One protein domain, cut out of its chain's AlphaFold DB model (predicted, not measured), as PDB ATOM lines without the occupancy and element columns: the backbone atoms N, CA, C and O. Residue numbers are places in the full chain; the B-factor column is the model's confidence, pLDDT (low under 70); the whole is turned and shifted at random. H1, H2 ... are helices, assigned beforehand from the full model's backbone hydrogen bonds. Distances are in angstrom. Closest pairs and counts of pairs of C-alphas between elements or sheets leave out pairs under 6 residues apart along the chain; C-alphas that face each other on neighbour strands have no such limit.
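Overview. This is residues 5 to 62 of the 74 residues of an uncharacterized protein of Candidatus Nitrotoga sp. LAW (UniProt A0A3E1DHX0). One long helix, H3, runs out of a small compact head of helices, and its far part, residues 49 to 62, sticks out as a free arm. In the head, the short helix H2 meets the first part of H3 at a corner, like an L, while the short helix H1 packs in the angle between them, crossing H2 and running beside the first part of H3 in nearly the same direction. The printed part has 58 residues with three named helices, in the order H1, H2, H3, and no named strand; the class is all helix. The whole is loose, with a radius of gyration of the C-alphas of 13.9 A, and elongated, spanning 42 by 23 by 15 A.

Along the chain. The longest helix, H3, holds residues 35 to 62 and measures 40.0 A from first to last C-alpha; C-alpha 35 is at (179.400, 238.295, 178.339), and C-alpha 62 is at (178.149, 236.523, 218.278). H2 holds residues 21 to 33 and measures 18.9 A. H1 holds residues 5 to 16 and measures 17.2 A, with C-alpha 5 at (192.649, 237.564, 181.419).

Arrangement. H3 and H2 touch only at the corner by their link, where the C-alphas of Val 31 and Gln 38 are closest, 5.0 A apart. H2 touches H3 with residues 30 to 32 alone, and H3 touches H2 with residues 37 to 41 alone. Their lines stand at a steep tilt of 65 degrees, opposite ways. H3 also touches H1, with residues 37 to 41 of H3 and 7 to 11 of H1 alone; the closest C-alphas are those of Ile 11 and Asn 41, 6.8 A apart. These two helices run the same way at a shallow tilt of 19 degrees. H1 touches H2 with its residues 7 to 11 alone, the closest C-alphas being those of Ala 7 and Leu 27, 5.9 A apart. They run opposite ways at a steep tilt of 52 degrees. In H2 and H3 every O i to N i+4 pair is within hydrogen-bond range, and in H1 6 of 8 are.

Size, cuts and confidence. The C-alphas farthest apart are those of Ile 33 and Leu 62, at 43.5 A. Without residues 49 to 62, which stand free and belong to H3, the body has 44 residues spanning 23 by 22 by 15 A, with a radius of gyration of 9.7 A. The links from H1 to H2, 4 residues, and from H2 to H3, 1 residue, are tight. The printed part runs from residue 5 to residue 62 and has no cut. The mean pLDDT of the printed part is 83.5, and the model's confidence is low, under 70, at residues 57 to 62.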
ATOM      1  N   ARG A   5     191.726 237.879 180.318       89.00
ATOM      2  CA  ARG A   5     192.649 237.564 181.419       89.00
ATOM      3  C   ARG A   5     192.995 238.797 182.252       89.00
ATOM      4  O   ARG A   5     192.946 238.731 183.477       89.00
ATOM      5  N   ASP A   6     193.283 239.911 181.586       89.75
ATOM      6  CA  ASP A   6     193.584 241.190 182.235       89.75
ATOM      7  C   ASP A   6     192.329 241.745 182.915       89.75
ATOM      8  O   ASP A   6     192.391 242.209 184.048       89.75
ATOM      9  N   ALA A   7     191.163 241.599 182.277       90.69
ATOM     10  CA  ALA A   7     189.882 241.956 182.876       90.69
ATOM     11  C   ALA A   7     189.601 241.152 184.152       90.69
ATOM     12  O   ALA A   7     189.287 241.734 185.184       90.69
ATOM     13  N   THR A   8     189.774 239.831 184.112       89.38
ATOM     14  CA  THR A   8     189.593 238.947 185.278       89.38
ATOM     15  C   THR A   8     190.559 239.312 186.406       89.38
ATOM     16  O   THR A   8     190.162 239.361 187.570       89.38
ATOM     17  N   ARG A   9     191.815 239.623 186.062       89.75
ATOM     18  CA  ARG A   9     192.823 240.081 187.019       89.75
ATOM     19  C   ARG A   9     192.405 241.390 187.686       89.75
ATOM     20  O   ARG A   9     192.366 241.437 188.909       89.75
ATOM     21  N   LEU A  10     192.017 242.399 186.907       90.44
ATOM     22  CA  LEU A  10     191.541 243.679 187.437       90.44
ATOM     23  C   LEU A  10     190.268 243.506 188.272       90.44
ATOM     24  O   LEU A  10     190.141 244.144 189.308       90.44
ATOM     25  N   ILE A  11     189.342 242.622 187.880       88.06
ATOM     26  CA  ILE A  11     188.156 242.290 188.688       88.06
ATOM     27  C   ILE A  11     188.576 241.713 190.043       88.06
ATOM     28  O   ILE A  11     187.973 242.060 191.053       88.06
ATOM     29  N   SER A  12     189.599 240.857 190.092       87.56
ATOM     30  CA  SER A  12     190.129 240.331 191.354       87.56
ATOM     31  C   SER A  12     190.857 241.401 192.169       87.56
ATOM     32  O   SER A  12     190.676 241.476 193.378       87.56
ATOM     33  N   GLU A  13     191.642 242.267 191.533       89.00
ATOM     34  CA  GLU A  13     192.360 243.348 192.219       89.00
ATOM     35  C   GLU A  13     191.387 244.393 192.785       89.00
ATOM     36  O   GLU A  13     191.543 244.798 193.934       89.00
ATOM     37  N   ALA A  14     190.306 244.722 192.061       86.31
ATOM     38  CA  ALA A  14     189.220 245.615 192.502       86.31
ATOM     39  C   ALA A  14     188.582 245.218 193.837       86.31
ATOM     40  O   ALA A  14     187.896 246.012 194.484       86.31
ATOM     41  N   GLN A  15     188.713 243.942 194.182       80.94
ATOM     42  CA  GLN A  15     188.082 243.324 195.328       80.94
ATOM     43  C   GLN A  15     188.957 243.408 196.581       80.94
ATOM     44  O   GLN A  15     188.422 243.407 197.694       80.94
ATOM     45  N   GLU A  16     190.273 243.479 196.408       82.31
ATOM     46  CA  GLU A  16     191.248 243.611 197.492       82.31
ATOM     47  C   GLU A  16     191.682 245.067 197.675       82.31
ATOM     48  O   GLU A  16     191.855 245.522 198.806       82.31
ATOM     49  N   GLN A  17     191.807 245.817 196.577       79.75
ATOM     50  CA  GLN A  17     192.258 247.202 196.568       79.75
ATOM     51  C   GLN A  17     191.388 248.081 195.657       79.75
ATOM     52  O   GLN A  17     190.833 247.617 194.657       79.75
ATOM     53  N   PRO A  18     191.249 249.378 195.977       77.00
ATOM     54  CA  PRO A  18     190.593 250.316 195.083       77.00
ATOM     55  C   PRO A  18     191.447 250.521 193.822       77.00
ATOM     56  O   PRO A  18     192.537 251.082 193.883       77.00
ATOM     57  N   LEU A  19     190.932 250.078 192.674       80.44
ATOM     58  CA  LEU A  19     191.528 250.335 191.358       80.44
ATOM     59  C   LEU A  19     191.600 251.832 191.034       80.44
ATOM     60  O   LEU A  19     190.751 252.620 191.472       80.44
ATOM     61  N   SER A  20     192.532 252.202 190.150       84.81
ATOM     62  CA  SER A  20     192.531 253.528 189.536       84.81
ATOM     63  C   SER A  20     191.257 253.749 188.712       84.81
ATOM     64  O   SER A  20     190.717 252.836 188.079       84.81
ATOM     65  N   ILE A  21     190.763 254.992 188.685       84.38
ATOM     66  CA  ILE A  21     189.528 255.361 187.972       84.38
ATOM     67  C   ILE A  21     189.630 254.995 186.481       84.38
ATOM     68  O   ILE A  21     188.661 254.498 185.903       84.38
ATOM     69  N   ALA A  22     190.807 255.173 185.874       85.75
ATOM     70  CA  ALA A  22     191.050 254.842 184.469       85.75
ATOM     71  C   ALA A  22     190.905 253.334 184.187       85.75
ATOM     72  O   ALA A  22     190.228 252.933 183.236       85.75
ATOM     73  N   GLU A  23     191.477 252.493 185.048       86.19
ATOM     74  CA  GLU A  23     191.410 251.032 184.933       86.19
ATOM     75  C   GLU A  23     189.982 250.534 185.135       86.19
ATOM     76  O   GLU A  23     189.504 249.674 184.395       86.19
ATOM     77  N   ARG A  24     189.254 251.143 186.076       86.75
ATOM     78  CA  ARG A  24     187.851 250.823 186.341       86.75
ATOM     79  C   ARG A  24     186.953 251.104 185.137       86.75
ATOM     80  O   ARG A  24     186.059 250.309 184.848       86.75
ATOM     81  N   VAL A  25     187.173 252.217 184.436       88.06
ATOM     82  CA  VAL A  25     186.415 252.555 183.221       88.06
ATOM     83  C   VAL A  25     186.745 251.579 182.092       88.06
ATOM     84  O   VAL A  25     185.825 251.032 181.484       88.06
ATOM     85  N   SER A  26     188.032 251.300 181.858       88.94
ATOM     86  CA  SER A  26     188.475 250.326 180.849       88.94
ATOM     87  C   SER A  26     187.886 248.933 181.101       88.94
ATOM     88  O   SER A  26     187.337 248.299 180.196       88.94
ATOM     89  N   LEU A  27     187.906 248.489 182.360       89.38
ATOM     90  CA  LEU A  27     187.309 247.230 182.784       89.38
ATOM     91  C   LEU A  27     185.806 247.190 182.529       89.38
ATOM     92  O   LEU A  27     185.309 246.221 181.959       89.38
ATOM     93  N   LYS A  28     185.082 248.247 182.902       87.81
ATOM     94  CA  LYS A  28     183.632 248.309 182.711       87.81
ATOM     95  C   LYS A  28     183.252 248.243 181.231       87.81
ATOM     96  O   LYS A  28     182.314 247.532 180.887       87.81
ATOM     97  N   LEU A  29     184.003 248.920 180.360       90.31
ATOM     98  CA  LEU A  29     183.808 248.838 178.910       90.31
ATOM     99  C   LEU A  29     184.015 247.408 178.394       90.31
ATOM    100  O   LEU A  29     183.183 246.909 177.642       90.31
ATOM    101  N   HIS A  30     185.076 246.725 178.829       90.31
ATOM    102  CA  HIS A  30     185.334 245.341 178.424       90.31
ATOM    103  C   HIS A  30     184.246 244.376 178.912       90.31
ATOM    104  O   HIS A  30     183.797 243.520 178.155       90.31
ATOM    105  N   VAL A  31     183.790 244.534 180.156       90.75
ATOM    106  CA  VAL A  31     182.740 243.701 180.758       90.75
ATOM    107  C   VAL A  31     181.409 243.832 180.012       90.75
ATOM    108  O   VAL A  31     180.740 242.831 179.802       90.75
ATOM    109  N   ILE A  32     181.043 245.032 179.554       89.38
ATOM    110  CA  ILE A  32     179.800 245.242 178.789       89.38
ATOM    111  C   ILE A  32     179.857 244.559 177.412       89.38
ATOM    112  O   ILE A  32     178.833 244.124 176.894       89.38
ATOM    113  N   ILE A  33     181.047 244.458 176.814       90.81
ATOM    114  CA  ILE A  33     181.241 243.855 175.485       90.81
ATOM    115  C   ILE A  33     181.420 242.328 175.588       90.81
ATOM    116  O   ILE A  33     181.062 241.595 174.668       90.81
ATOM    117  N   CYS A  34     181.972 241.833 176.699       91.38
ATOM    118  CA  CYS A  34     182.266 240.422 176.919       91.38
ATOM    119  C   CYS A  34     181.326 239.806 177.963       91.38
ATOM    120  O   CYS A  34     181.544 239.927 179.171       91.38
ATOM    121  N   SER A  35     180.348 239.032 177.491       89.88
ATOM    122  CA  SER A  35     179.400 238.295 178.339       89.88
ATOM    123  C   SER A  35     180.078 237.356 179.347       89.88
ATOM    124  O   SER A  35     179.598 237.197 180.467       89.88
ATOM    125  N   GLY A  36     181.229 236.769 178.994       90.00
ATOM    126  CA  GLY A  36     182.007 235.924 179.905       90.00
ATOM    127  C   GLY A  36     182.545 236.697 181.112       90.00
ATOM    128  O   GLY A  36     182.392 236.255 182.252       90.00
ATOM    129  N   CYS A  37     183.116 237.883 180.877       90.31
ATOM    130  CA  CYS A  37     183.610 238.745 181.951       90.31
ATOM    131  C   CYS A  37     182.463 239.348 182.775       90.31
ATOM    132  O   CYS A  37     182.614 239.536 183.981       90.31
ATOM    133  N   GLN A  38     181.311 239.604 182.149       90.19
ATOM    134  CA  GLN A  38     180.094 240.041 182.835       90.19
ATOM    135  C   GLN A  38     179.590 239.002 183.829       90.19
ATOM    136  O   GLN A  38     179.458 239.301 185.013       90.19
ATOM    137  N   ASN A  39     179.418 237.759 183.379       90.62
ATOM    138  CA  ASN A  39     178.960 236.677 184.242       90.62
ATOM    139  C   ASN A  39     179.928 236.430 185.413       90.62
ATOM    140  O   ASN A  39     179.501 236.216 186.545       90.62
ATOM    141  N   PHE A  40     181.239 236.514 185.168       89.19
ATOM    142  CA  PHE A  40     182.244 236.389 186.225       89.19
ATOM    143  C   PHE A  40     182.145 237.509 187.274       89.19
ATOM    144  O   PHE A  40     182.171 237.242 188.478       89.19
ATOM    145  N   ASN A  41     181.991 238.761 186.830       88.81
ATOM    146  CA  ASN A  41     181.811 239.906 187.721       88.81
ATOM    147  C   ASN A  41     180.567 239.744 188.615       88.81
ATOM    148  O   ASN A  41     180.632 239.985 189.824       88.81
ATOM    149  N   ASP A  42     179.459 239.279 188.040       88.50
ATOM    150  CA  ASP A  42     178.194 239.098 188.758       88.50
ATOM    151  C   ASP A  42     178.260 237.931 189.760       88.50
ATOM    152  O   ASP A  42     177.779 238.044 190.896       88.50
ATOM    153  N   GLN A  43     178.933 236.834 189.396       88.12
ATOM    154  CA  GLN A  43     179.184 235.707 190.300       88.12
ATOM    155  C   GLN A  43     180.004 236.123 191.524       88.12
ATOM    156  O   GLN A  43     179.645 235.790 192.655       88.12
ATOM    157  N   LEU A  44     181.072 236.902 191.332       86.81
ATOM    158  CA  LEU A  44     181.886 237.399 192.444       86.81
ATOM    159  C   LEU A  44     181.114 238.354 193.361       86.81
ATOM    160  O   LEU A  44     181.294 238.317 194.582       86.81
ATOM    161  N   GLY A  45     180.249 239.201 192.793       85.88
ATOM    162  CA  GLY A  45     179.357 240.069 193.562       85.88
ATOM    163  C   GLY A  45     178.387 239.267 194.432       85.88
ATOM    164  O   GLY A  45     178.236 239.551 195.622       85.88
ATOM    165  N   THR A  46     177.804 238.214 193.858       87.75
ATOM    166  CA  THR A  46     176.881 237.303 194.547       87.75
ATOM    167  C   THR A  46     177.571 236.561 195.687       87.75
ATOM    168  O   THR A  46     177.077 236.573 196.814       87.75
ATOM    169  N   LEU A  47     178.755 235.991 195.434       87.50
ATOM    170  CA  LEU A  47     179.537 235.302 196.460       87.50
ATOM    171  C   LEU A  47     179.858 236.239 197.632       87.50
ATOM    172  O   LEU A  47     179.674 235.878 198.792       87.50
ATOM    173  N   ARG A  48     180.272 237.480 197.350       83.88
ATOM    174  CA  ARG A  48     180.510 238.488 198.392       83.88
ATOM    175  C   ARG A  48     179.253 238.836 199.175       83.88
ATOM    176  O   ARG A  48     179.341 239.009 200.390       83.88
ATOM    177  N   LEU A  49     178.115 238.982 198.503       86.50
ATOM    178  CA  LEU A  49     176.849 239.287 199.160       86.50
ATOM    179  C   LEU A  49     176.459 238.164 200.124       86.50
ATOM    180  O   LEU A  49     176.134 238.452 201.271       86.50
ATOM    181  N   MET A  50     176.577 236.907 199.691       87.44
ATOM    182  CA  MET A  50     176.332 235.730 200.527       87.44
ATOM    183  C   MET A  50     177.294 235.673 201.716       87.44
ATOM    184  O   MET A  50     176.845 235.559 202.852       87.44
ATOM    185  N   THR A  51     178.601 235.844 201.494       86.50
ATOM    186  CA  THR A  51     179.599 235.858 202.577       86.50
ATOM    187  C   THR A  51     179.338 236.985 203.575       86.50
ATOM    188  O   THR A  51     179.461 236.779 204.780       86.50
ATOM    189  N   ARG A  52     178.938 238.175 203.109       84.19
ATOM    190  CA  ARG A  52     178.571 239.301 203.981       84.19
ATOM    191  C   ARG A  52     177.274 239.047 204.741       84.19
ATOM    192  O   ARG A  52     177.206 239.385 205.917       84.19
ATOM    193  N   ALA A  53     176.267 238.459 204.098       85.38
ATOM    194  CA  ALA A  53     175.016 238.076 204.746       85.38
ATOM    195  C   ALA A  53     175.264 237.023 205.836       85.38
ATOM    196  O   ALA A  53     174.829 237.208 206.967       85.38
ATOM    197  N   TYR A  54     176.066 236.002 205.532       83.12
ATOM    198  CA  TYR A  54     176.468 234.968 206.483       83.12
ATOM    199  C   TYR A  54     177.314 235.524 207.634       83.12
ATOM    200  O   TYR A  54     177.076 235.210 208.799       83.12
ATOM    201  N   ALA A  55     178.276 236.404 207.337       81.75
ATOM    202  CA  ALA A  55     179.050 237.092 208.365       81.75
ATOM    203  C   ALA A  55     178.134 237.918 209.277       81.75
ATOM    204  O   ALA A  55     178.276 237.829 210.490       81.75
ATOM    205  N   LYS A  56     177.159 238.646 208.714       75.12
ATOM    206  CA  LYS A  56     176.182 239.454 209.459       75.12
ATOM    207  C   LYS A  56     175.250 238.601 210.330       75.12
ATOM    208  O   LYS A  56     174.958 238.990 211.458       75.12
ATOM    209  N   GLU A  57     174.822 237.438 209.848       64.56
ATOM    210  CA  GLU A  57     174.025 236.474 210.621       64.56
ATOM    211  C   GLU A  57     174.832 235.888 211.790       64.56
ATOM    212  O   GLU A  57     174.354 235.817 212.928       64.56
ATOM    213  N   LYS A  58     176.118 235.597 211.555       55.88
ATOM    214  CA  LYS A  58     177.047 235.223 212.621       55.88
ATOM    215  C   LYS A  58     177.288 236.389 213.583       55.88
ATOM    216  O   LYS A  58     177.338 236.154 214.778       55.88
ATOM    217  N   THR A  59     177.334 237.643 213.128       51.44
ATOM    218  CA  THR A  59     177.431 238.819 214.012       51.44
ATOM    219  C   THR A  59     176.191 238.978 214.899       51.44
ATOM    220  O   THR A  59     176.339 239.277 216.077       51.44
ATOM    221  N   SER A  60     174.981 238.680 214.406       48.56
ATOM    222  CA  SER A  60     173.773 238.664 215.252       48.56
ATOM    223  C   SER A  60     173.798 237.556 216.314       48.56
ATOM    224  O   SER A  60     173.176 237.709 217.362       48.56
ATOM    225  N   THR A  61     174.519 236.458 216.071       48.84
ATOM    226  CA  THR A  61     174.679 235.352 217.036       48.84
ATOM    227  C   THR A  61     175.908 235.525 217.942       48.84
ATOM    228  O   THR A  61     175.930 235.006 219.055       48.84
ATOM    229  N   LEU A  62     176.927 236.275 217.508       52.62
ATOM    230  CA  LEU A  62     178.149 236.523 218.278       52.62
ATOM    231  C   LEU A  62     178.038 237.728 219.217       52.62
ATOM    232  O   LEU A  62     178.644 237.694 220.279       52.62
TER     233      LEU A  62